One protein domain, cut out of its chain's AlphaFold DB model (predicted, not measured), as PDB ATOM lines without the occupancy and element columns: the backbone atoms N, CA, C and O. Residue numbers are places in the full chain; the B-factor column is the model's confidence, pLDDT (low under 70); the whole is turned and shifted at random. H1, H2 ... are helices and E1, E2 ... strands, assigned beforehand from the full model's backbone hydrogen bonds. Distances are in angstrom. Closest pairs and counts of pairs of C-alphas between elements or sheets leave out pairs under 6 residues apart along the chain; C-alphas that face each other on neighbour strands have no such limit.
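What this domain is: This is residues 65 to 73, 113 to 121 and 210 to 367 of the 393 residues of a protein of Symbiodinium necroappetens (UniProt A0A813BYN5). A sheet of five antiparallel strands, curled like part of a barrel, has H5 along its edge strand E5, H1 beside H5, and H6 near both edge strands, E5 and E3, with the short helix H3 near the middle of the whole. The stretch of residues 323 to 367, with H7 and H8, runs from H6 to the far end of the long axis, where H7 is the element farthest from the mean of the C-alphas. The printed part has 176 residues, with eight named helices and five named strands in the order H1 H2 E1 E2 E3 E4 E5 H3 H4 H5 H6 H7 H8. The sheet runs E3 E2 E1 E4 E5, and the class is mixed, helices and strands. The whole is compact, with a radius of gyration of the C-alphas of 16.6 A and spans of 45 by 35 by 34 A.

Where its parts are: H1 is residues 65 to 73, 12.9 A long, beginning at C-alpha 65 at (-6.055, -2.199, 9.927), and H2 is residues 113 to 121. E1 is residues 210 to 213, E2 is 217 to 224 at 23.2 A, and E3 is 227 to 232 at 16.3 A. After residues 233 to 254, with no named element, come E4, residues 255 to 259 at 13.4 A, and E5, residues 262 to 265. H3 is residues 267 to 270 and H4 is 274 to 280. H5, the longest helix, is residues 286 to 301 at 22.0 A, from C-alpha 286 at (4.868, 8.486, 10.394). H6 is residues 310 to 322 at 18.6 A. H7 is residues 343 to 348, and H8 is 358 to 366, ending at C-alpha 366 at (-7.302, 29.408, -17.485).

How they stand to each other: The sheet is strongly twisted. E1, E2 and E3 form a meander, each strand the antiparallel neighbour of the one before, and with E4 a Greek key, in which E1 is also the antiparallel neighbour of E4. E1 and E2 are a hairpin, with N 211 and O 219 within hydrogen-bond range at 2.8 A. E2 and E3 are a hairpin, with N 229 and O 222 at 2.8 A. E1 and E4 have N 258 and O 210 at 2.8 A, and the hairpin of E4 and E5 has N 257 and O 264 at 2.9 A. Residues 237 to 238 pair antiparallel with residues 231 to 232 of E3. The domain has three layers, helices on both faces of the sheet, with H5 on one face and H6 on the other. H5 is only just over E5, with 3 of its C-alphas, at a height over the sheet of 6.4 A; it runs along the strands, at 9 degrees to E5 on the local plane. The closest C-alphas of E5 and H5, those of Val 263 and Asp 297, are 4.8 A apart. H1 touches residues 292 to 296 of H5, the same way at a shallow tilt of 30 degrees, with the C-alphas of Lys 67 and Ile 292 closest at 6.5 A. H1 only grazes the sheet, with its residues 70 to 73. H3 is on the sheet at a height of 8.1 A, and touches residues 317 to 321 of H6, with the C-alphas of Ala 268 and Lys 321 closest at 5.5 A. H4 and H6 are close but not clearly touching, about perpendicular at 83 degrees, with the C-alphas of Trp 274 and Lys 321 closest at 5.5 A. H2, H7 and H8 are not on the sheet and touch no helix. Each O i to N i+4 pair is within hydrogen-bond range in H5, H6, H7 and H8; in H1 and H2 4 of 5 are, in H4 2 of 3, and H3 is too short for such a pair.

The domain as a whole: The two C-alphas farthest apart, those of Pro 303 and Glu 344, are 49.4 A apart. Residues 74 to 112 and 122 to 209 are not printed; the gaps are 24.5 A from C-alpha 73 to 113 and 19.2 A from C-alpha 121 to 210. The links from E3 to E4 and from H6 to H7 are long. The mean pLDDT of the printed part is 90.7, with residues 324 to 328, 357 and 359 to 367 under 70.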
ATOM      1  N   LYS A  65      -4.890  -2.950  10.434       93.75
ATOM      2  CA  LYS A  65      -6.055  -2.199   9.927       93.75
ATOM      3  C   LYS A  65      -5.640  -1.228   8.817       93.75
ATOM      4  O   LYS A  65      -6.292  -1.194   7.771       93.75
ATOM      5  N   MET A  66      -4.560  -0.469   9.015       95.62
ATOM      6  CA  MET A  66      -4.049   0.474   8.016       95.62
ATOM      7  C   MET A  66      -3.573  -0.254   6.761       95.62
ATOM      8  O   MET A  66      -3.961   0.118   5.655       95.62
ATOM      9  N   LYS A  67      -2.794  -1.329   6.927       96.56
ATOM     10  CA  LYS A  67      -2.303  -2.149   5.818       96.56
ATOM     11  C   LYS A  67      -3.449  -2.714   4.983       96.56
ATOM     12  O   LYS A  67      -3.472  -2.499   3.777       96.56
ATOM     13  N   LYS A  68      -4.448  -3.337   5.621       95.69
ATOM     14  CA  LYS A  68      -5.651  -3.844   4.938       95.69
ATOM     15  C   LYS A  68      -6.404  -2.749   4.194       95.69
ATOM     16  O   LYS A  68      -6.881  -2.987   3.088       95.69
ATOM     17  N   ARG A  69      -6.519  -1.556   4.787       95.88
ATOM     18  CA  ARG A  69      -7.195  -0.423   4.149       95.88
ATOM     19  C   ARG A  69      -6.440   0.053   2.909       95.88
ATOM     20  O   ARG A  69      -7.076   0.224   1.877       95.88
ATOM     21  N   ILE A  70      -5.117   0.215   2.988       97.19
ATOM     22  CA  ILE A  70      -4.273   0.579   1.840       97.19
ATOM     23  C   ILE A  70      -4.358  -0.506   0.760       97.19
ATOM     24  O   ILE A  70      -4.723  -0.204  -0.373       97.19
ATOM     25  N   ASP A  71      -4.112  -1.769   1.117       95.31
ATOM     26  CA  ASP A  71      -4.137  -2.899   0.182       95.31
ATOM     27  C   ASP A  71      -5.498  -3.028  -0.524       95.31
ATOM     28  O   ASP A  71      -5.541  -3.274  -1.731       95.31
ATOM     29  N   GLY A  72      -6.605  -2.778   0.183       93.62
ATOM     30  CA  GLY A  72      -7.959  -2.803  -0.379       93.62
ATOM     31  C   GLY A  72      -8.199  -1.795  -1.510       93.62
ATOM     32  O   GLY A  72      -9.025  -2.057  -2.382       93.62
ATOM     33  N   TYR A  73      -7.466  -0.678  -1.542       95.56
ATOM     34  CA  TYR A  73      -7.554   0.307  -2.627       95.56
ATOM     35  C   TYR A  73      -6.570   0.048  -3.771       95.56
ATOM     36  O   TYR A  73      -6.832   0.477  -4.893       95.56
ATOM     37  N   LEU A 113     -14.621  18.509 -19.211       96.00
ATOM     38  CA  LEU A 113     -14.969  17.132 -18.886       96.00
ATOM     39  C   LEU A 113     -15.595  17.020 -17.491       96.00
ATOM     40  O   LEU A 113     -16.594  16.326 -17.337       96.00
ATOM     41  N   LEU A 114     -15.057  17.720 -16.487       96.38
ATOM     42  CA  LEU A 114     -15.627  17.795 -15.136       96.38
ATOM     43  C   LEU A 114     -17.043  18.383 -15.155       96.38
ATOM     44  O   LEU A 114     -17.934  17.864 -14.482       96.38
ATOM     45  N   LYS A 115     -17.258  19.442 -15.948       94.44
ATOM     46  CA  LYS A 115     -18.583  20.044 -16.153       94.44
ATOM     47  C   LYS A 115     -19.540  19.023 -16.754       94.44
ATOM     48  O   LYS A 115     -20.516  18.685 -16.099       94.44
ATOM     49  N   TRP A 116     -19.208  18.484 -17.928       96.69
ATOM     50  CA  TRP A 116     -20.020  17.484 -18.623       96.69
ATOM     51  C   TRP A 116     -20.322  16.266 -17.744       96.69
ATOM     52  O   TRP A 116     -21.461  15.809 -17.681       96.69
ATOM     53  N   PHE A 117     -19.323  15.765 -17.012       97.75
ATOM     54  CA  PHE A 117     -19.510  14.618 -16.134       97.75
ATOM     55  C   PHE A 117     -20.575  14.906 -15.072       97.75
ATOM     56  O   PHE A 117     -21.452  14.078 -14.840       97.75
ATOM     57  N   LYS A 118     -20.528  16.101 -14.469       96.06
ATOM     58  CA  LYS A 118     -21.447  16.518 -13.410       96.06
ATOM     59  C   LYS A 118     -22.839  16.917 -13.904       96.06
ATOM     60  O   LYS A 118     -23.801  16.690 -13.175       96.06
ATOM     61  N   SER A 119     -22.950  17.582 -15.053       94.81
ATOM     62  CA  SER A 119     -24.229  18.118 -15.544       94.81
ATOM     63  C   SER A 119     -24.982  17.179 -16.476       94.81
ATOM     64  O   SER A 119     -26.208  17.230 -16.497       94.81
ATOM     65  N   ASP A 120     -24.275  16.339 -17.235       96.38
ATOM     66  CA  ASP A 120     -24.861  15.600 -18.357       96.38
ATOM     67  C   ASP A 120     -24.694  14.082 -18.234       96.38
ATOM     68  O   ASP A 120     -25.544  13.332 -18.717       96.38
ATOM     69  N   PHE A 121     -23.599  13.608 -17.629       97.88
ATOM     70  CA  PHE A 121     -23.276  12.180 -17.633       97.88
ATOM     71  C   PHE A 121     -23.679  11.435 -16.362       97.88
ATOM     72  O   PHE A 121     -24.198  10.328 -16.482       97.88
ATOM     73  N   LEU A 210      -6.713   7.432  -8.180       98.50
ATOM     74  CA  LEU A 210      -7.823   7.564  -7.245       98.50
ATOM     75  C   LEU A 210      -7.256   8.053  -5.911       98.50
ATOM     76  O   LEU A 210      -6.403   7.383  -5.329       98.50
ATOM     77  N   VAL A 211      -7.721   9.197  -5.424       98.75
ATOM     78  CA  VAL A 211      -7.287   9.768  -4.147       98.75
ATOM     79  C   VAL A 211      -8.348   9.514  -3.092       98.75
ATOM     80  O   VAL A 211      -9.534   9.757  -3.318       98.75
ATOM     81  N   VAL A 212      -7.919   9.003  -1.940       98.56
ATOM     82  CA  VAL A 212      -8.807   8.629  -0.840       98.56
ATOM     83  C   VAL A 212      -8.436   9.408   0.407       98.56
ATOM     84  O   VAL A 212      -7.340   9.247   0.942       98.56
ATOM     85  N   ASP A 213      -9.384  10.197   0.899       98.25
ATOM     86  CA  ASP A 213      -9.332  10.855   2.196       98.25
ATOM     87  C   ASP A 213     -10.005   9.972   3.248       98.25
ATOM     88  O   ASP A 213     -11.166   9.562   3.127       98.25
ATOM     89  N   TRP A 214      -9.269   9.673   4.320       96.62
ATOM     90  CA  TRP A 214      -9.762   8.809   5.386       96.62
ATOM     91  C   TRP A 214     -10.972   9.384   6.122       96.62
ATOM     92  O   TRP A 214     -11.694   8.615   6.762       96.62
ATOM     93  N   THR A 215     -11.213  10.690   5.993       94.94
ATOM     94  CA  THR A 215     -12.350  11.427   6.555       94.94
ATOM     95  C   THR A 215     -13.574  11.443   5.625       94.94
ATOM     96  O   THR A 215     -14.351  12.401   5.615       94.94
ATOM     97  N   ASP A 216     -13.760  10.356   4.868       93.75
ATOM     98  CA  ASP A 216     -14.953  10.044   4.066       93.75
ATOM     99  C   ASP A 216     -15.140  10.943   2.832       93.75
ATOM    100  O   ASP A 216     -16.181  11.567   2.629       93.75
ATOM    101  N   HIS A 217     -14.093  11.047   2.006       97.12
ATOM    102  CA  HIS A 217     -14.205  11.621   0.663       97.12
ATOM    103  C   HIS A 217     -13.192  10.996  -0.300       97.12
ATOM    104  O   HIS A 217     -12.177  10.444   0.125       97.12
ATOM    105  N   VAL A 218     -13.483  11.056  -1.597       97.94
ATOM    106  CA  VAL A 218     -12.605  10.543  -2.653       97.94
ATOM    107  C   VAL A 218     -12.699  11.426  -3.894       97.94
ATOM    108  O   VAL A 218     -13.750  12.005  -4.167       97.94
ATOM    109  N   TRP A 219     -11.608  11.508  -4.645       98.69
ATOM    110  CA  TRP A 219     -11.512  12.287  -5.882       98.69
ATOM    111  C   TRP A 219     -10.414  11.715  -6.788       98.69
ATOM    112  O   TRP A 219      -9.910  10.613  -6.552       98.69
ATOM    113  N   THR A 220     -10.050  12.447  -7.838       98.62
ATOM    114  CA  THR A 220      -9.082  12.009  -8.843       98.62
ATOM    115  C   THR A 220      -7.910  12.982  -8.920       98.62
ATOM    116  O   THR A 220      -8.077  14.194  -8.838       98.62
ATOM    117  N   GLU A 221      -6.703  12.461  -9.091       98.38
ATOM    118  CA  GLU A 221      -5.524  13.243  -9.471       98.38
ATOM    119  C   GLU A 221      -5.150  12.894 -10.909       98.38
ATOM    120  O   GLU A 221      -5.133  11.716 -11.264       98.38
ATOM    121  N   VAL A 222      -4.855  13.899 -11.731       96.88
ATOM    122  CA  VAL A 222      -4.512  13.729 -13.149       96.88
ATOM    123  C   VAL A 222      -3.146  14.344 -13.420       96.88
ATOM    124  O   VAL A 222      -2.876  15.467 -13.006       96.88
ATOM    125  N   TRP A 223      -2.274  13.616 -14.110       93.88
ATOM    126  CA  TRP A 223      -0.951  14.105 -14.487       93.88
ATOM    127  C   TRP A 223      -0.984  14.784 -15.857       93.88
ATOM    128  O   TRP A 223      -1.348  14.162 -16.859       93.88
ATOM    129  N   TYR A 224      -0.545  16.038 -15.914       90.31
ATOM    130  CA  TYR A 224      -0.224  16.752 -17.151       90.31
ATOM    131  C   TYR A 224       0.778  17.874 -16.850       90.31
ATOM    132  O   TYR A 224       0.915  18.283 -15.703       90.31
ATOM    133  N   ASN A 225       1.506  18.357 -17.863       89.06
ATOM    134  CA  ASN A 225       2.500  19.437 -17.720       89.06
ATOM    135  C   ASN A 225       3.465  19.252 -16.531       89.06
ATOM    136  O   ASN A 225       3.742  20.186 -15.780       89.06
ATOM    137  N   ASP A 226       3.959  18.025 -16.369       88.25
ATOM    138  CA  ASP A 226       4.915  17.632 -15.334       88.25
ATOM    139  C   ASP A 226       4.453  17.861 -13.880       88.25
ATOM    140  O   ASP A 226       5.285  18.018 -12.978       88.25
ATOM    141  N   MET A 227       3.136  17.874 -13.626       91.69
ATOM    142  CA  MET A 227       2.555  17.991 -12.284       91.69
ATOM    143  C   MET A 227       1.272  17.164 -12.103       91.69
ATOM    144  O   MET A 227       0.575  16.820 -13.057       91.69
ATOM    145  N   TRP A 228       0.966  16.843 -10.841       96.06
ATOM    146  CA  TRP A 228      -0.307  16.241 -10.440       96.06
ATOM    147  C   TRP A 228      -1.332  17.326 -10.145       96.06
ATOM    148  O   TRP A 228      -1.095  18.198  -9.308       96.06
ATOM    149  N   HIS A 229      -2.480  17.211 -10.796       95.56
ATOM    150  CA  HIS A 229      -3.570  18.164 -10.729       95.56
ATOM    151  C   HIS A 229      -4.781  17.545 -10.036       95.56
ATOM    152  O   HIS A 229      -5.215  16.439 -10.373       95.56
ATOM    153  N   HIS A 230      -5.320  18.252  -9.047       97.69
ATOM    154  CA  HIS A 230      -6.492  17.816  -8.292       97.69
ATOM    155  C   HIS A 230      -7.748  17.949  -9.161       97.69
ATOM    156  O   HIS A 230      -8.015  19.026  -9.688       97.69
ATOM    157  N   CYS A 231      -8.548  16.893  -9.260       97.75
ATOM    158  CA  CYS A 231      -9.810  16.859  -9.993       97.75
ATOM    159  C   CYS A 231     -10.911  16.257  -9.112       97.75
ATOM    160  O   CYS A 231     -10.923  15.050  -8.864       97.75
ATOM    161  N   ASP A 232     -11.874  17.073  -8.688       98.06
ATOM    162  CA  ASP A 232     -13.061  16.599  -7.976       98.06
ATOM    163  C   ASP A 232     -14.286  16.619  -8.908       98.06
ATOM    164  O   ASP A 232     -14.840  17.695  -9.176       98.06
ATOM    165  N   PRO A 233     -14.739  15.454  -9.413       97.50
ATOM    166  CA  PRO A 233     -15.904  15.383 -10.289       97.50
ATOM    167  C   PRO A 233     -17.215  15.698  -9.562       97.50
ATOM    168  O   PRO A 233     -18.146  16.198 -10.191       97.50
ATOM    169  N   CYS A 234     -17.299  15.469  -8.246       95.31
ATOM    170  CA  CYS A 234     -18.505  15.770  -7.470       95.31
ATOM    171  C   CYS A 234     -18.743  17.276  -7.396       95.31
ATOM    172  O   CYS A 234     -19.887  17.733  -7.418       95.31
ATOM    173  N   GLU A 235     -17.664  18.049  -7.331       93.69
ATOM    174  CA  GLU A 235     -17.705  19.505  -7.210       93.69
ATOM    175  C   GLU A 235     -17.477  20.226  -8.549       93.69
ATOM    176  O   GLU A 235     -17.646  21.446  -8.618       93.69
ATOM    177  N   ALA A 236     -17.147  19.472  -9.608       94.50
ATOM    178  CA  ALA A 236     -16.646  19.966 -10.892       94.50
ATOM    179  C   ALA A 236     -15.522  20.996 -10.696       94.50
ATOM    180  O   ALA A 236     -15.612  22.145 -11.130       94.50
ATOM    181  N   CYS A 237     -14.489  20.571  -9.971       93.69
ATOM    182  CA  CYS A 237     -13.449  21.437  -9.439       93.69
ATOM    183  C   CYS A 237     -12.056  20.936  -9.847       93.69
ATOM    184  O   CYS A 237     -11.724  19.775  -9.613       93.69
ATOM    185  N   LEU A 238     -11.243  21.814 -10.441       94.44
ATOM    186  CA  LEU A 238      -9.873  21.524 -10.889       94.44
ATOM    187  C   LEU A 238      -8.858  22.355 -10.088       94.44
ATOM    188  O   LEU A 238      -9.107  23.528  -9.853       94.44
ATOM    189  N   ASP A 239      -7.725  21.789  -9.673       94.06
ATOM    190  CA  ASP A 239      -6.606  22.517  -9.039       94.06
ATOM    191  C   ASP A 239      -6.986  23.409  -7.844       94.06
ATOM    192  O   ASP A 239      -6.514  24.534  -7.689       94.06
ATOM    193  N   ALA A 240      -7.833  22.881  -6.965       94.19
ATOM    194  CA  ALA A 240      -8.272  23.543  -5.740       94.19
ATOM    195  C   ALA A 240      -8.124  22.603  -4.530       94.19
ATOM    196  O   ALA A 240      -9.118  22.278  -3.873       94.19
ATOM    197  N   PRO A 241      -6.905  22.118  -4.234       95.44
ATOM    198  CA  PRO A 241      -6.694  21.085  -3.225       95.44
ATOM    199  C   PRO A 241      -7.104  21.529  -1.811       95.44
ATOM    200  O   PRO A 241      -7.478  20.696  -0.990       95.44
ATOM    201  N   LEU A 242      -7.106  22.833  -1.506       94.94
ATOM    202  CA  LEU A 242      -7.519  23.321  -0.186       94.94
ATOM    203  C   LEU A 242      -9.043  23.435  -0.013       94.94
ATOM    204  O   LEU A 242      -9.492  23.841   1.060       94.94
ATOM    205  N   THR A 243      -9.855  23.039  -1.004       95.06
ATOM    206  CA  THR A 243     -11.330  23.071  -0.907       95.06
ATOM    207  C   THR A 243     -11.854  22.275   0.295       95.06
ATOM    208  O   THR A 243     -12.797  22.692   0.964       95.06
ATOM    209  N   TYR A 244     -11.183  21.180   0.656       96.12
ATOM    210  CA  TYR A 244     -11.606  20.308   1.750       96.12
ATOM    211  C   TYR A 244     -11.287  20.887   3.131       96.12
ATOM    212  O   TYR A 244     -12.142  20.924   4.014       96.12
ATOM    213  N   GLU A 245     -10.051  21.337   3.344       94.94
ATOM    214  CA  GLU A 245      -9.631  21.889   4.633       94.94
ATOM    215  C   GLU A 245     -10.221  23.279   4.873       94.94
ATOM    216  O   GLU A 245     -10.715  23.561   5.963       94.94
ATOM    217  N   VAL A 246     -10.175  24.144   3.857       92.62
ATOM    218  CA  VAL A 246     -10.565  25.551   3.983       92.62
ATOM    219  C   VAL A 246     -12.037  25.744   3.651       92.62
ATOM    220  O   VAL A 246     -12.775  26.285   4.471       92.62
ATOM    221  N   GLY A 247     -12.470  25.295   2.474       92.56
ATOM    222  CA  GLY A 247     -13.844  25.481   2.009       92.56
ATOM    223  C   GLY A 247     -14.852  24.719   2.864       92.56
ATOM    224  O   GLY A 247     -15.843  25.289   3.320       92.56
ATOM    225  N   TRP A 248     -14.585  23.437   3.125       94.19
ATOM    226  CA  TRP A 248     -15.490  22.569   3.886       94.19
ATOM    227  C   TRP A 248     -15.159  22.519   5.382       94.19
ATOM    228  O   TRP A 248     -15.948  21.994   6.163       94.19
ATOM    229  N   GLY A 249     -13.994  23.021   5.801       93.38
ATOM    230  CA  GLY A 249     -13.581  23.001   7.207       93.38
ATOM    231  C   GLY A 249     -13.168  21.619   7.728       93.38
ATOM    232  O   GLY A 249     -13.102  21.428   8.953       93.38
ATOM    233  N   LYS A 250     -12.899  20.643   6.845       95.31
ATOM    234  CA  LYS A 250     -12.586  19.265   7.248       95.31
ATOM    235  C   LYS A 250     -11.323  19.207   8.100       95.31
ATOM    236  O   LYS A 250     -10.314  19.856   7.831       95.31
ATOM    237  N   LYS A 251     -11.346  18.343   9.115       96.38
ATOM    238  CA  LYS A 251     -10.178  18.027   9.948       96.38
ATOM    239  C   LYS A 251      -9.456  16.809   9.384       96.38
ATOM    240  O   LYS A 251      -9.625  15.695   9.869       96.38
ATOM    241  N   LEU A 252      -8.672  17.046   8.334       97.69
ATOM    242  CA  LEU A 252      -7.983  16.008   7.563       97.69
ATOM    243  C   LEU A 252      -6.998  15.199   8.420       97.69
ATOM    244  O   LEU A 252      -6.432  15.719   9.388       97.69
ATOM    245  N   THR A 253      -6.798  13.931   8.048       97.94
ATOM    246  CA  THR A 253      -5.882  12.990   8.721       97.94
ATOM    247  C   THR A 253      -4.907  12.364   7.729       97.94
ATOM    248  O   THR A 253      -3.744  12.753   7.662       97.94
ATOM    249  N   TYR A 254      -5.387  11.418   6.933       98.38
ATOM    250  CA  TYR A 254      -4.619  10.700   5.926       98.38
ATOM    251  C   TYR A 254      -5.308  10.890   4.579       98.38
ATOM    252  O   TYR A 254      -6.536  10.796   4.499       98.38
ATOM    253  N   ILE A 255      -4.525  11.159   3.541       98.75
ATOM    254  CA  ILE A 255      -4.966  11.222   2.151       98.75
ATOM    255  C   ILE A 255      -3.904  10.531   1.304       98.75
ATOM    256  O   ILE A 255      -2.743  10.935   1.286       98.75
ATOM    257  N   VAL A 256      -4.297   9.473   0.606       98.75
ATOM    258  CA  VAL A 256      -3.381   8.611  -0.148       98.75
ATOM    259  C   VAL A 256      -3.926   8.446  -1.545       98.75
ATOM    260  O   VAL A 256      -5.120   8.212  -1.746       98.75
ATOM    261  N   ALA A 257      -3.025   8.587  -2.505       98.56
ATOM    262  CA  ALA A 257      -3.310   8.431  -3.910       98.56
ATOM    263  C   ALA A 257      -2.885   7.040  -4.382       98.56
ATOM    264  O   ALA A 257      -1.799   6.557  -4.052       98.56
ATOM    265  N   PHE A 258      -3.755   6.410  -5.166       98.19
ATOM    266  CA  PHE A 258      -3.587   5.070  -5.707       98.19
ATOM    267  C   PHE A 258      -3.582   5.144  -7.233       98.19
ATOM    268  O   PHE A 258      -4.609   5.434  -7.851       98.19
ATOM    269  N   GLY A 259      -2.426   4.881  -7.838       95.31
ATOM    270  CA  GLY A 259      -2.253   4.735  -9.284       95.31
ATOM    271  C   GLY A 259      -2.019   3.275  -9.677       95.31
ATOM    272  O   GLY A 259      -1.936   2.388  -8.828       95.31
ATOM    273  N   GLN A 260      -1.891   3.002 -10.979       91.19
ATOM    274  CA  GLN A 260      -1.702   1.634 -11.487       91.19
ATOM    275  C   GLN A 260      -0.444   0.953 -10.917       91.19
ATOM    276  O   GLN A 260      -0.440  -0.255 -10.681       91.19
ATOM    277  N   GLN A 261       0.622   1.729 -10.709       90.38
ATOM    278  CA  GLN A 261       1.937   1.249 -10.272       90.38
ATOM    279  C   GLN A 261       2.498   2.092  -9.122       90.38
ATOM    280  O   GLN A 261       3.713   2.170  -8.946       90.38
ATOM    281  N   GLU A 262       1.628   2.765  -8.367       93.50
ATOM    282  CA  GLU A 262       2.074   3.651  -7.301       93.50
ATOM    283  C   GLU A 262       1.065   3.831  -6.173       93.50
ATOM    284  O   GLU A 262      -0.150   3.825  -6.387       93.50
ATOM    285  N   VAL A 263       1.605   4.026  -4.972       97.31
ATOM    286  CA  VAL A 263       0.868   4.450  -3.778       97.31
ATOM    287  C   VAL A 263       1.654   5.583  -3.136       97.31
ATOM    288  O   VAL A 263       2.843   5.423  -2.866       97.31
ATOM    289  N   VAL A 264       1.013   6.729  -2.901       97.94
ATOM    290  CA  VAL A 264       1.690   7.933  -2.392       97.94
ATOM    291  C   VAL A 264       0.849   8.592  -1.304       97.94
ATOM    292  O   VAL A 264      -0.350   8.797  -1.492       97.94
ATOM    293  N   ASP A 265       1.467   8.952  -0.175       98.56
ATOM    294  CA  ASP A 265       0.844   9.858   0.796       98.56
ATOM    295  C   ASP A 265       0.853  11.280   0.237       98.56
ATOM    296  O   ASP A 265       1.886  11.947   0.201       98.56
ATOM    297  N   VAL A 266      -0.316  11.740  -0.191       98.56
ATOM    298  CA  VAL A 266      -0.499  13.062  -0.788       98.56
ATOM    299  C   VAL A 266      -1.098  14.059   0.201       98.56
ATOM    300  O   VAL A 266      -1.401  15.182  -0.185       98.56
ATOM    301  N   THR A 267      -1.233  13.702   1.485       98.56
ATOM    302  CA  THR A 267      -1.879  14.532   2.520       98.56
ATOM    303  C   THR A 267      -1.353  15.960   2.543       98.56
ATOM    304  O   THR A 267      -2.142  16.898   2.618       98.56
ATOM    305  N   ALA A 268      -0.036  16.135   2.415       97.38
ATOM    306  CA  ALA A 268       0.600  17.449   2.441       97.38
ATOM    307  C   ALA A 268       0.079  18.405   1.353       97.38
ATOM    308  O   ALA A 268       0.058  19.607   1.577       97.38
ATOM    309  N   ARG A 269      -0.377  17.895   0.202       97.19
ATOM    310  CA  ARG A 269      -0.933  18.710  -0.894       97.19
ATOM    311  C   ARG A 269      -2.261  19.377  -0.521       97.19
ATOM    312  O   ARG A 269      -2.585  20.425  -1.068       97.19
ATOM    313  N   TYR A 270      -3.016  18.773   0.393       97.25
ATOM    314  CA  TYR A 270      -4.400  19.138   0.718       97.25
ATOM    315  C   TYR A 270      -4.534  19.889   2.049       97.25
ATOM    316  O   TYR A 270      -5.645  20.079   2.538       97.25
ATOM    317  N   THR A 271      -3.418  20.307   2.648       95.31
ATOM    318  CA  THR A 271      -3.400  21.046   3.912       95.31
ATOM    319  C   THR A 271      -2.407  22.199   3.860       95.31
ATOM    320  O   THR A 271      -1.329  22.089   3.278       95.31
ATOM    321  N   ARG A 272      -2.762  23.306   4.508       93.06
ATOM    322  CA  ARG A 272      -1.861  24.424   4.831       93.06
ATOM    323  C   ARG A 272      -1.369  24.382   6.278       93.06
ATOM    324  O   ARG A 272      -0.496  25.167   6.633       93.06
ATOM    325  N   ASP A 273      -1.902  23.479   7.099       93.62
ATOM    326  CA  ASP A 273      -1.552  23.312   8.510       93.62
ATOM    327  C   ASP A 273      -1.118  21.864   8.791       93.62
ATOM    328  O   ASP A 273      -1.796  21.059   9.446       93.62
ATOM    329  N   TRP A 274       0.069  21.534   8.271       95.38
ATOM    330  CA  TRP A 274       0.680  20.215   8.435       95.38
ATOM    331  C   TRP A 274       0.853  19.828   9.911       95.38
ATOM    332  O   TRP A 274       0.628  18.675  10.284       95.38
ATOM    333  N   ALA A 275       1.200  20.790  10.772       95.19
ATOM    334  CA  ALA A 275       1.381  20.551  12.201       95.19
ATOM    335  C   ALA A 275       0.082  20.059  12.854       95.19
ATOM    336  O   ALA A 275       0.087  19.071  13.589       95.19
ATOM    337  N   SER A 276      -1.045  20.696  12.539       95.62
ATOM    338  CA  SER A 276      -2.362  20.295  13.030       95.62
ATOM    339  C   SER A 276      -2.787  18.927  12.497       95.62
ATOM    340  O   SER A 276      -3.323  18.118  13.258       95.62
ATOM    341  N   VAL A 277      -2.501  18.613  11.229       97.12
ATOM    342  CA  VAL A 277      -2.733  17.272  10.662       97.12
ATOM    343  C   VAL A 277      -1.966  16.193  11.432       97.12
ATOM    344  O   VAL A 277      -2.572  15.189  11.814       97.12
ATOM    345  N   LEU A 278      -0.687  16.415  11.753       96.88
ATOM    346  CA  LEU A 278       0.117  15.465  12.534       96.88
ATOM    347  C   LEU A 278      -0.490  15.167  13.912       96.88
ATOM    348  O   LEU A 278      -0.465  14.018  14.346       96.88
ATOM    349  N   THR A 279      -1.115  16.147  14.578       97.50
ATOM    350  CA  THR A 279      -1.782  15.899  15.875       97.50
ATOM    351  C   THR A 279      -2.960  14.925  15.778       97.50
ATOM    352  O   THR A 279      -3.329  14.304  16.773       97.50
ATOM    353  N   ARG A 280      -3.557  14.778  14.587       97.56
ATOM    354  CA  ARG A 280      -4.695  13.883  14.334       97.56
ATOM    355  C   ARG A 280      -4.283  12.536  13.740       97.56
ATOM    356  O   ARG A 280      -5.100  11.617  13.717       97.56
ATOM    357  N   ARG A 281      -3.038  12.387  13.278       97.00
ATOM    358  CA  ARG A 281      -2.501  11.144  12.701       97.00
ATOM    359  C   ARG A 281      -1.999  10.208  13.799       97.00
ATOM    360  O   ARG A 281      -0.824   9.890  13.891       97.00
ATOM    361  N   THR A 282      -2.918   9.760  14.650       93.94
ATOM    362  CA  THR A 282      -2.601   8.981  15.859       93.94
ATOM    363  C   THR A 282      -2.669   7.466  15.669       93.94
ATOM    364  O   THR A 282      -2.352   6.725  16.598       93.94
ATOM    365  N   ALA A 283      -3.084   6.979  14.493       91.44
ATOM    366  CA  ALA A 283      -3.241   5.544  14.257       91.44
ATOM    367  C   ALA A 283      -1.895   4.802  14.218       91.44
ATOM    368  O   ALA A 283      -1.824   3.657  14.658       91.44
ATOM    369  N   LEU A 284      -0.849   5.446  13.691       94.75
ATOM    370  CA  LEU A 284       0.504   4.911  13.505       94.75
ATOM    371  C   LEU A 284       1.534   6.033  13.625       94.75
ATOM    372  O   LEU A 284       1.180   7.198  13.461       94.75
ATOM    373  N   SER A 285       2.805   5.678  13.834       95.94
ATOM    374  CA  SER A 285       3.895   6.633  13.610       95.94
ATOM    375  C   SER A 285       4.060   6.931  12.114       95.94
ATOM    376  O   SER A 285       3.713   6.110  11.256       95.94
ATOM    377  N   GLU A 286       4.624   8.094  11.787       96.62
ATOM    378  CA  GLU A 286       4.868   8.486  10.394       96.62
ATOM    379  C   GLU A 286       5.866   7.543   9.704       96.62
ATOM    380  O   GLU A 286       5.711   7.234   8.525       96.62
ATOM    381  N   GLU A 287       6.836   6.996  10.442       96.94
ATOM    382  CA  GLU A 287       7.786   6.003   9.929       96.94
ATOM    383  C   GLU A 287       7.092   4.680   9.587       96.94
ATOM    384  O   GLU A 287       7.374   4.076   8.550       96.94
ATOM    385  N   GLN A 288       6.162   4.229  10.436       97.12
ATOM    386  CA  GLN A 288       5.385   3.017  10.178       97.12
ATOM    387  C   GLN A 288       4.494   3.183   8.946       97.12
ATOM    388  O   GLN A 288       4.447   2.289   8.101       97.12
ATOM    389  N   LEU A 289       3.811   4.324   8.816       97.75
ATOM    390  CA  LEU A 289       2.982   4.600   7.646       97.75
ATOM    391  C   LEU A 289       3.822   4.693   6.369       97.75
ATOM    392  O   LEU A 289       3.477   4.049   5.376       97.75
ATOM    393  N   ALA A 290       4.931   5.440   6.399       97.19
ATOM    394  CA  ALA A 290       5.850   5.548   5.270       97.19
ATOM    395  C   ALA A 290       6.327   4.162   4.821       97.19
ATOM    396  O   ALA A 290       6.345   3.877   3.625       97.19
ATOM    397  N   LYS A 291       6.613   3.264   5.775       97.94
ATOM    398  CA  LYS A 291       7.013   1.895   5.457       97.94
ATOM    399  C   LYS A 291       5.899   1.084   4.792       97.94
ATOM    400  O   LYS A 291       6.154   0.402   3.802       97.94
ATOM    401  N   ILE A 292       4.663   1.172   5.291       98.00
ATOM    402  CA  ILE A 292       3.509   0.482   4.685       98.00
ATOM    403  C   ILE A 292       3.283   0.963   3.247       98.00
ATOM    404  O   ILE A 292       3.029   0.145   2.360       98.00
ATOM    405  N   ILE A 293       3.375   2.275   3.021       97.88
ATOM    406  CA  ILE A 293       3.200   2.886   1.702       97.88
ATOM    407  C   ILE A 293       4.326   2.464   0.759       97.88
ATOM    408  O   ILE A 293       4.035   2.009  -0.343       97.88
ATOM    409  N   GLU A 294       5.586   2.530   1.195       96.38
ATOM    410  CA  GLU A 294       6.738   2.078   0.406       96.38
ATOM    411  C   GLU A 294       6.612   0.599   0.020       96.38
ATOM    412  O   GLU A 294       6.869   0.224  -1.128       96.38
ATOM    413  N   ASP A 295       6.186  -0.248   0.959       96.50
ATOM    414  CA  ASP A 295       5.984  -1.668   0.703       96.50
ATOM    415  C   ASP A 295       4.841  -1.899  -0.298       96.50
ATOM    416  O   ASP A 295       4.949  -2.776  -1.155       96.50
ATOM    417  N   ALA A 296       3.741  -1.142  -0.205       96.56
ATOM    418  CA  ALA A 296       2.621  -1.225  -1.147       96.56
ATOM    419  C   ALA A 296       3.010  -0.733  -2.549       96.56
ATOM    420  O   ALA A 296       2.765  -1.434  -3.532       96.56
ATOM    421  N   ASP A 297       3.675   0.418  -2.640       95.56
ATOM    422  CA  ASP A 297       4.203   0.973  -3.886       95.56
ATOM    423  C   ASP A 297       5.180   0.003  -4.561       95.56
ATOM    424  O   ASP A 297       5.017  -0.338  -5.733       95.56
ATOM    425  N   SER A 298       6.148  -0.521  -3.804       94.81
ATOM    426  CA  SER A 298       7.143  -1.464  -4.322       94.81
ATOM    427  C   SER A 298       6.501  -2.767  -4.802       94.81
ATOM    428  O   SER A 298       6.910  -3.306  -5.830       94.81
ATOM    429  N   ARG A 299       5.458  -3.262  -4.113       94.56
ATOM    430  CA  ARG A 299       4.678  -4.424  -4.574       94.56
ATOM    431  C   ARG A 299       3.952  -4.154  -5.891       94.56
ATOM    432  O   ARG A 299       3.930  -5.040  -6.741       94.56
ATOM    433  N   LEU A 300       3.341  -2.978  -6.059       92.38
ATOM    434  CA  LEU A 300       2.620  -2.626  -7.289       92.38
ATOM    435  C   LEU A 300       3.556  -2.417  -8.475       92.38
ATOM    436  O   LEU A 300       3.267  -2.862  -9.583       92.38
ATOM    437  N   ARG A 301       4.682  -1.755  -8.231       91.44
ATOM    438  CA  ARG A 301       5.688  -1.444  -9.242       91.44
ATOM    439  C   ARG A 301       6.515  -2.667  -9.648       91.44
ATOM    440  O   ARG A 301       6.946  -2.779 -10.797       91.44
ATOM    441  N   GLY A 302       6.737  -3.600  -8.721       90.94
ATOM    442  CA  GLY A 302       7.559  -4.782  -8.952       90.94
ATOM    443  C   GLY A 302       8.997  -4.395  -9.340       90.94
ATOM    444  O   GLY A 302       9.616  -3.592  -8.643       90.94
ATOM    445  N   PRO A 303       9.559  -4.939 -10.437       91.75
ATOM    446  CA  PRO A 303      10.932  -4.646 -10.856       91.75
ATOM    447  C   PRO A 303      11.086  -3.304 -11.591       91.75
ATOM    448  O   PRO A 303      12.207  -2.934 -11.942       91.75
ATOM    449  N   LEU A 304       9.992  -2.593 -11.883       89.56
ATOM    450  CA  LEU A 304      10.043  -1.352 -12.653       89.56
ATOM    451  C   LEU A 304      10.712  -0.226 -11.844       89.56
ATOM    452  O   LEU A 304      10.568  -0.166 -10.619       89.56
ATOM    453  N   PRO A 305      11.447   0.697 -12.487       90.19
ATOM    454  CA  PRO A 305      11.958   1.880 -11.804       90.19
ATOM    455  C   PRO A 305      10.799   2.768 -11.340       90.19
ATOM    456  O   PRO A 305       9.700   2.717 -11.890       90.19
ATOM    457  N   ALA A 306      11.045   3.583 -10.313       88.88
ATOM    458  CA  ALA A 306      10.088   4.612  -9.924       88.88
ATOM    459  C   ALA A 306       9.790   5.535 -11.123       88.88
ATOM    460  O   ALA A 306      10.706   5.801 -11.910       88.88
ATOM    461  N   PRO A 307       8.552   6.044 -11.262       88.94
ATOM    462  CA  PRO A 307       8.233   7.015 -12.297       88.94
ATOM    463  C   PRO A 307       9.166   8.227 -12.237       88.94
ATOM    464  O   PRO A 307       9.550   8.667 -11.149       88.94
ATOM    465  N   ALA A 308       9.503   8.790 -13.401       88.75
ATOM    466  CA  ALA A 308      10.452   9.900 -13.507       88.75
ATOM    467  C   ALA A 308      10.049  11.116 -12.649       88.75
ATOM    468  O   ALA A 308      10.910  11.800 -12.099       88.75
ATOM    469  N   TRP A 309       8.744  11.337 -12.465       91.81
ATOM    470  CA  TRP A 309       8.210  12.434 -11.662       91.81
ATOM    471  C   TRP A 309       8.335  12.256 -10.149       91.81
ATOM    472  O   TRP A 309       8.147  13.221  -9.414       91.81
ATOM    473  N   ARG A 310       8.654  11.056  -9.644       93.31
ATOM    474  CA  ARG A 310       8.559  10.760  -8.205       93.31
ATOM    475  C   ARG A 310       9.436  11.659  -7.339       93.31
ATOM    476  O   ARG A 310       9.002  12.116  -6.288       93.31
ATOM    477  N   GLN A 311      10.659  11.943  -7.782       92.81
ATOM    478  CA  GLN A 311      11.575  12.816  -7.036       92.81
ATOM    479  C   GLN A 311      11.076  14.268  -6.993       92.81
ATOM    480  O   GLN A 311      11.202  14.951  -5.972       92.81
ATOM    481  N   GLN A 312      10.493  14.735  -8.099       94.12
ATOM    482  CA  GLN A 312       9.901  16.064  -8.186       94.12
ATOM    483  C   GLN A 312       8.656  16.168  -7.299       94.12
ATOM    484  O   GLN A 312       8.521  17.146  -6.568       94.12
ATOM    485  N   GLU A 313       7.787  15.157  -7.316       95.81
ATOM    486  CA  GLU A 313       6.603  15.104  -6.460       95.81
ATOM    487  C   GLU A 313       6.972  15.106  -4.972       95.81
ATOM    488  O   GLU A 313       6.425  15.909  -4.221       95.81
ATOM    489  N   GLU A 314       7.937  14.286  -4.543       95.06
ATOM    490  CA  GLU A 314       8.393  14.274  -3.145       95.06
ATOM    491  C   GLU A 314       8.897  15.661  -2.720       95.06
ATOM    492  O   GLU A 314       8.562  16.169  -1.651       95.06
ATOM    493  N   SER A 315       9.637  16.333  -3.606       94.94
ATOM    494  CA  SER A 315      10.111  17.699  -3.368       94.94
ATOM    495  C   SER A 315       8.960  18.708  -3.260       94.94
ATOM    496  O   SER A 315       9.045  19.648  -2.470       94.94
ATOM    497  N   GLN A 316       7.889  18.546  -4.042       93.88
ATOM    498  CA  GLN A 316       6.686  19.384  -3.960       93.88
ATOM    499  C   GLN A 316       5.925  19.138  -2.653       93.88
ATOM    500  O   GLN A 316       5.621  20.092  -1.941       93.88
ATOM    501  N   LEU A 317       5.685  17.877  -2.291       95.88
ATOM    502  CA  LEU A 317       5.007  17.511  -1.046       95.88
ATOM    503  C   LEU A 317       5.795  17.989   0.177       95.88
ATOM    504  O   LEU A 317       5.211  18.524   1.118       95.88
ATOM    505  N   GLN A 318       7.125  17.871   0.155       95.25
ATOM    506  CA  GLN A 318       7.974  18.377   1.227       95.25
ATOM    507  C   GLN A 318       7.884  19.902   1.363       95.25
ATOM    508  O   GLN A 318       7.836  20.406   2.485       95.25
ATOM    509  N   LYS A 319       7.801  20.643   0.246       93.31
ATOM    510  CA  LYS A 319       7.545  22.092   0.285       93.31
ATOM    511  C   LYS A 319       6.207  22.395   0.954       93.31
ATOM    512  O   LYS A 319       6.193  23.231   1.855       93.31
ATOM    513  N   CYS A 320       5.137  21.678   0.599       92.88
ATOM    514  CA  CYS A 320       3.820  21.849   1.219       92.88
ATOM    515  C   CYS A 320       3.858  21.626   2.741       92.88
ATOM    516  O   CYS A 320       3.319  22.437   3.483       92.88
ATOM    517  N   LYS A 321       4.585  20.606   3.229       93.56
ATOM    518  CA  LYS A 321       4.751  20.352   4.680       93.56
ATOM    519  C   LYS A 321       5.415  21.512   5.430       93.56
ATOM    520  O   LYS A 321       5.180  21.688   6.622       93.56
ATOM    521  N   THR A 322       6.286  22.262   4.757       89.56
ATOM    522  CA  THR A 322       7.043  23.383   5.343       89.56
ATOM    523  C   THR A 322       6.415  24.752   5.093       89.56
ATOM    524  O   THR A 322       6.892  25.751   5.631       89.56
ATOM    525  N   GLN A 323       5.380  24.821   4.255       82.25
ATOM    526  CA  GLN A 323       4.747  26.076   3.888       82.25
ATOM    527  C   GLN A 323       3.943  26.611   5.072       82.25
ATOM    528  O   GLN A 323       3.121  25.908   5.651       82.25
ATOM    529  N   LEU A 324       4.203  27.863   5.448       69.50
ATOM    530  CA  LEU A 324       3.491  28.509   6.544       69.50
ATOM    531  C   LEU A 324       2.074  28.895   6.117       69.50
ATOM    532  O   LEU A 324       1.839  29.340   4.985       69.50
ATOM    533  N   GLU A 325       1.145  28.788   7.063       69.25
ATOM    534  CA  GLU A 325      -0.218  29.274   6.902       69.25
ATOM    535  C   GLU A 325      -0.242  30.741   6.440       69.25
ATOM    536  O   GLU A 325       0.423  31.604   7.011       69.25
ATOM    537  N   GLY A 326      -1.029  31.032   5.399       62.66
ATOM    538  CA  GLY A 326      -1.213  32.393   4.874       62.66
ATOM    539  C   GLY A 326      -0.225  32.828   3.785       62.66
ATOM    540  O   GLY A 326      -0.394  33.911   3.234       62.66
ATOM    541  N   VAL A 327       0.761  31.997   3.426       66.38
ATOM    542  CA  VAL A 327       1.680  32.286   2.304       66.38
ATOM    543  C   VAL A 327       1.046  31.978   0.940       66.38
ATOM    544  O   VAL A 327       1.405  32.596  -0.058       66.38
ATOM    545  N   CYS A 328       0.097  31.038   0.876       66.25
ATOM    546  CA  CYS A 328      -0.593  30.687  -0.365       66.25
ATOM    547  C   CYS A 328      -1.882  31.502  -0.521       66.25
ATOM    548  O   CYS A 328      -2.737  31.485   0.368       66.25
ATOM    549  N   SER A 329      -2.038  32.191  -1.651       79.38
ATOM    550  CA  SER A 329      -3.314  32.807  -2.022       79.38
ATOM    551  C   SER A 329      -4.335  31.719  -2.344       79.38
ATOM    552  O   SER A 329      -4.043  30.839  -3.151       79.38
ATOM    553  N   LEU A 330      -5.519  31.805  -1.742       85.38
ATOM    554  CA  LEU A 330      -6.616  30.870  -1.977       85.38
ATOM    555  C   LEU A 330      -7.425  31.283  -3.204       85.38
ATOM    556  O   LEU A 330      -7.772  32.455  -3.367       85.38
ATOM    557  N   SER A 331      -7.771  30.309  -4.034       86.12
ATOM    558  CA  SER A 331      -8.725  30.501  -5.122       86.12
ATOM    559  C   SER A 331     -10.168  30.576  -4.599       86.12
ATOM    560  O   SER A 331     -10.498  30.080  -3.519       86.12
ATOM    561  N   ALA A 332     -11.076  31.147  -5.398       85.06
ATOM    562  CA  ALA A 332     -12.509  31.131  -5.090       85.06
ATOM    563  C   ALA A 332     -13.067  29.699  -4.966       85.06
ATOM    564  O   ALA A 332     -14.021  29.465  -4.224       85.06
ATOM    565  N   ALA A 333     -12.454  28.739  -5.664       85.81
ATOM    566  CA  ALA A 333     -12.810  27.331  -5.592       85.81
ATOM    567  C   ALA A 333     -12.440  26.689  -4.246       85.81
ATOM    568  O   ALA A 333     -13.231  25.936  -3.681       85.81
ATOM    569  N   GLU A 334     -11.281  27.039  -3.689       89.38
ATOM    570  CA  GLU A 334     -10.827  26.540  -2.383       89.38
ATOM    571  C   GLU A 334     -11.619  27.118  -1.210       89.38
ATOM    572  O   GLU A 334     -11.697  26.500  -0.155       89.38
ATOM    573  N   LEU A 335     -12.225  28.291  -1.392       89.06
ATOM    574  CA  LEU A 335     -13.105  28.914  -0.401       89.06
ATOM    575  C   LEU A 335     -14.543  28.382  -0.460       89.06
ATOM    576  O   LEU A 335     -15.338  28.652   0.444       89.06
ATOM    577  N   CYS A 336     -14.904  27.668  -1.527       87.12
ATOM    578  CA  CYS A 336     -16.263  27.194  -1.716       87.12
ATOM    579  C   CYS A 336     -16.573  26.031  -0.768       87.12
ATOM    580  O   CYS A 336     -15.817  25.067  -0.673       87.12
ATOM    581  N   GLY A 337     -17.724  26.104  -0.105       88.12
ATOM    582  CA  GLY A 337     -18.275  24.972   0.624       88.12
ATOM    583  C   GLY A 337     -18.765  23.868  -0.307       88.12
ATOM    584  O   GLY A 337     -18.847  24.034  -1.530       88.12
ATOM    585  N   ARG A 338     -19.121  22.735   0.290       89.44
ATOM    586  CA  ARG A 338     -19.547  21.542  -0.431       89.44
ATOM    587  C   ARG A 338     -20.865  21.757  -1.163       89.44
ATOM    588  O   ARG A 338     -21.829  22.276  -0.588       89.44
ATOM    589  N   LYS A 339     -20.940  21.285  -2.408       87.19
ATOM    590  CA  LYS A 339     -22.151  21.330  -3.240       87.19
ATOM    591  C   LYS A 339     -22.857  19.982  -3.333       87.19
ATOM    592  O   LYS A 339     -24.073  19.968  -3.492       87.19
ATOM    593  N   SER A 340     -22.121  18.873  -3.260       84.56
ATOM    594  CA  SER A 340     -22.687  17.518  -3.291       84.56
ATOM    595  C   SER A 340     -23.314  17.092  -1.956       84.56
ATOM    596  O   SER A 340     -22.800  17.418  -0.887       84.56
ATOM    597  N   GLY A 341     -24.402  16.318  -2.018       85.56
ATOM    598  CA  GLY A 341     -25.137  15.844  -0.840       85.56
ATOM    599  C   GLY A 341     -26.245  16.786  -0.365       85.56
ATOM    600  O   GLY A 341     -26.251  17.989  -0.666       85.56
ATOM    601  N   SER A 342     -27.175  16.234   0.417       84.06
ATOM    602  CA  SER A 342     -28.300  16.996   0.970       84.06
ATOM    603  C   SER A 342     -27.843  18.187   1.825       84.06
ATOM    604  O   SER A 342     -26.738  18.212   2.379       84.06
ATOM    605  N   ALA A 343     -28.683  19.221   1.911       83.69
ATOM    606  CA  ALA A 343     -28.358  20.429   2.670       83.69
ATOM    607  C   ALA A 343     -28.208  20.134   4.168       83.69
ATOM    608  O   ALA A 343     -27.285  20.645   4.801       83.69
ATOM    609  N   GLU A 344     -29.067  19.265   4.702       86.44
ATOM    610  CA  GLU A 344     -29.058  18.824   6.097       86.44
ATOM    611  C   GLU A 344     -27.747  18.106   6.418       86.44
ATOM    612  O   GLU A 344     -27.060  18.461   7.373       86.44
ATOM    613  N   TRP A 345     -27.341  17.164   5.563       85.19
ATOM    614  CA  TRP A 345     -26.120  16.389   5.755       85.19
ATOM    615  C   TRP A 345     -24.860  17.264   5.704       85.19
ATOM    616  O   TRP A 345     -23.950  17.115   6.522       85.19
ATOM    617  N   ARG A 346     -24.816  18.240   4.788       89.88
ATOM    618  CA  ARG A 346     -23.721  19.223   4.731       89.88
ATOM    619  C   ARG A 346     -23.696  20.130   5.960       89.88
ATOM    620  O   ARG A 346     -22.617  20.439   6.463       89.88
ATOM    621  N   GLN A 347     -24.862  20.547   6.456       87.50
ATOM    622  CA  GLN A 347     -24.978  21.381   7.651       87.50
ATOM    623  C   GLN A 347     -24.511  20.645   8.910       87.50
ATOM    624  O   GLN A 347     -23.725  21.204   9.673       87.50
ATOM    625  N   GLU A 348     -24.941  19.396   9.104       86.62
ATOM    626  CA  GLU A 348     -24.534  18.547  10.234       86.62
ATOM    627  C   GLU A 348     -23.014  18.374  10.310       86.62
ATOM    628  O   GLU A 348     -22.435  18.314  11.394       86.62
ATOM    629  N   ARG A 349     -22.358  18.339   9.149       87.12
ATOM    630  CA  ARG A 349     -20.906  18.191   9.031       87.12
ATOM    631  C   ARG A 349     -20.141  19.516   9.025       87.12
ATOM    632  O   ARG A 349     -18.914  19.497   9.026       87.12
ATOM    633  N   GLY A 350     -20.838  20.653   9.021       86.94
ATOM    634  CA  GLY A 350     -20.223  21.981   8.945       86.94
ATOM    635  C   GLY A 350     -19.595  22.311   7.585       86.94
ATOM    636  O   GLY A 350     -18.788  23.229   7.503       86.94
ATOM    637  N   GLU A 351     -19.977  21.604   6.518       89.75
ATOM    638  CA  GLU A 351     -19.347  21.683   5.188       89.75
ATOM    639  C   GLU A 351     -20.011  22.726   4.261       89.75
ATOM    640  O   GLU A 351     -19.718  22.774   3.067       89.75
ATOM    641  N   LEU A 352     -20.919  23.569   4.774       82.81
ATOM    642  CA  LEU A 352     -21.660  24.550   3.962       82.81
ATOM    643  C   LEU A 352     -20.771  25.646   3.354       82.81
ATOM    644  O   LEU A 352     -21.079  26.106   2.256       82.81
ATOM    645  N   GLY A 353     -19.689  26.036   4.044       80.56
ATOM    646  CA  GLY A 353     -18.682  27.004   3.581       80.56
ATOM    647  C   GLY A 353     -19.245  28.289   2.953       80.56
ATOM    648  O   GLY A 353     -20.348  28.735   3.277       80.56
ATOM    649  N   ALA A 354     -18.476  28.908   2.050       77.38
ATOM    650  CA  ALA A 354     -18.965  30.010   1.217       77.38
ATOM    651  C   ALA A 354     -19.626  29.482  -0.068       77.38
ATOM    652  O   ALA A 354     -19.164  28.512  -0.665       77.38
ATOM    653  N   SER A 355     -20.676  30.152  -0.554       76.38
ATOM    654  CA  SER A 355     -21.316  29.815  -1.834       76.38
ATOM    655  C   SER A 355     -20.706  30.636  -2.972       76.38
ATOM    656  O   SER A 355     -21.174  31.740  -3.252       76.38
ATOM    657  N   LEU A 356     -19.667  30.107  -3.631       72.94
ATOM    658  CA  LEU A 356     -18.948  30.793  -4.714       72.94
ATOM    659  C   LEU A 356     -19.063  30.058  -6.072       72.94
ATOM    660  O   LEU A 356     -19.075  28.817  -6.126       72.94
ATOM    661  N   PRO A 357     -19.135  30.792  -7.203       65.38
ATOM    662  CA  PRO A 357     -19.188  30.203  -8.539       65.38
ATOM    663  C   PRO A 357     -17.812  29.656  -8.967       65.38
ATOM    664  O   PRO A 357     -17.043  30.311  -9.663       65.38
ATOM    665  N   ILE A 358     -17.515  28.414  -8.559       70.00
ATOM    666  CA  ILE A 358     -16.286  27.673  -8.914       70.00
ATOM    667  C   ILE A 358     -16.034  27.712 -10.432       70.00
ATOM    668  O   ILE A 358     -14.976  28.149 -10.876       70.00
ATOM    669  N   LEU A 359     -17.032  27.333 -11.234       61.69
ATOM    670  CA  LEU A 359     -16.877  27.092 -12.673       61.69
ATOM    671  C   LEU A 359     -16.556  28.346 -13.496       61.69
ATOM    672  O   LEU A 359     -15.751  28.271 -14.425       61.69
ATOM    673  N   GLU A 360     -17.176  29.481 -13.172       60.88
ATOM    674  CA  GLU A 360     -16.925  30.760 -13.853       60.88
ATOM    675  C   GLU A 360     -15.560  31.327 -13.450       60.88
ATOM    676  O   GLU A 360     -14.814  31.823 -14.297       60.88
ATOM    677  N   SER A 361     -15.194  31.176 -12.171       61.06
ATOM    678  CA  SER A 361     -13.900  31.632 -11.665       61.06
ATOM    679  C   SER A 361     -12.729  30.857 -12.280       61.06
ATOM    680  O   SER A 361     -11.771  31.473 -12.737       61.06
ATOM    681  N   GLN A 362     -12.840  29.527 -12.377       69.31
ATOM    682  CA  GLN A 362     -11.765  28.667 -12.877       69.31
ATOM    683  C   GLN A 362     -11.601  28.749 -14.396       69.31
ATOM    684  O   GLN A 362     -10.477  28.753 -14.893       69.31
ATOM    685  N   ALA A 363     -12.703  28.880 -15.145       62.34
ATOM    686  CA  ALA A 363     -12.630  29.100 -16.588       62.34
ATOM    687  C   ALA A 363     -11.937  30.432 -16.922       62.34
ATOM    688  O   ALA A 363     -11.128  30.485 -17.842       62.34
ATOM    689  N   SER A 364     -12.197  31.484 -16.138       58.69
ATOM    690  CA  SER A 364     -11.607  32.812 -16.354       58.69
ATOM    691  C   SER A 364     -10.101  32.854 -16.068       58.69
ATOM    692  O   SER A 364      -9.378  33.570 -16.750       58.69
ATOM    693  N   THR A 365      -9.608  32.078 -15.097       60.62
ATOM    694  CA  THR A 365      -8.170  31.998 -14.767       60.62
ATOM    695  C   THR A 365      -7.344  31.173 -15.751       60.62
ATOM    696  O   THR A 365      -6.130  31.334 -15.799       60.62
ATOM    697  N   LEU A 366      -7.979  30.280 -16.516       59.81
ATOM    698  CA  LEU A 366      -7.302  29.408 -17.485       59.81
ATOM    699  C   LEU A 366      -7.163  30.041 -18.879       59.81
ATOM    700  O   LEU A 366      -6.449  29.501 -19.724       59.81
ATOM    701  N   ILE A 367      -7.823  31.175 -19.127       50.91
ATOM    702  CA  ILE A 367      -7.648  31.967 -20.346       50.91
ATOM    703  C   ILE A 367      -6.430  32.875 -20.133       50.91
ATOM    704  O   ILE A 367      -6.517  33.913 -19.483       50.91
TER     705      ILE A 367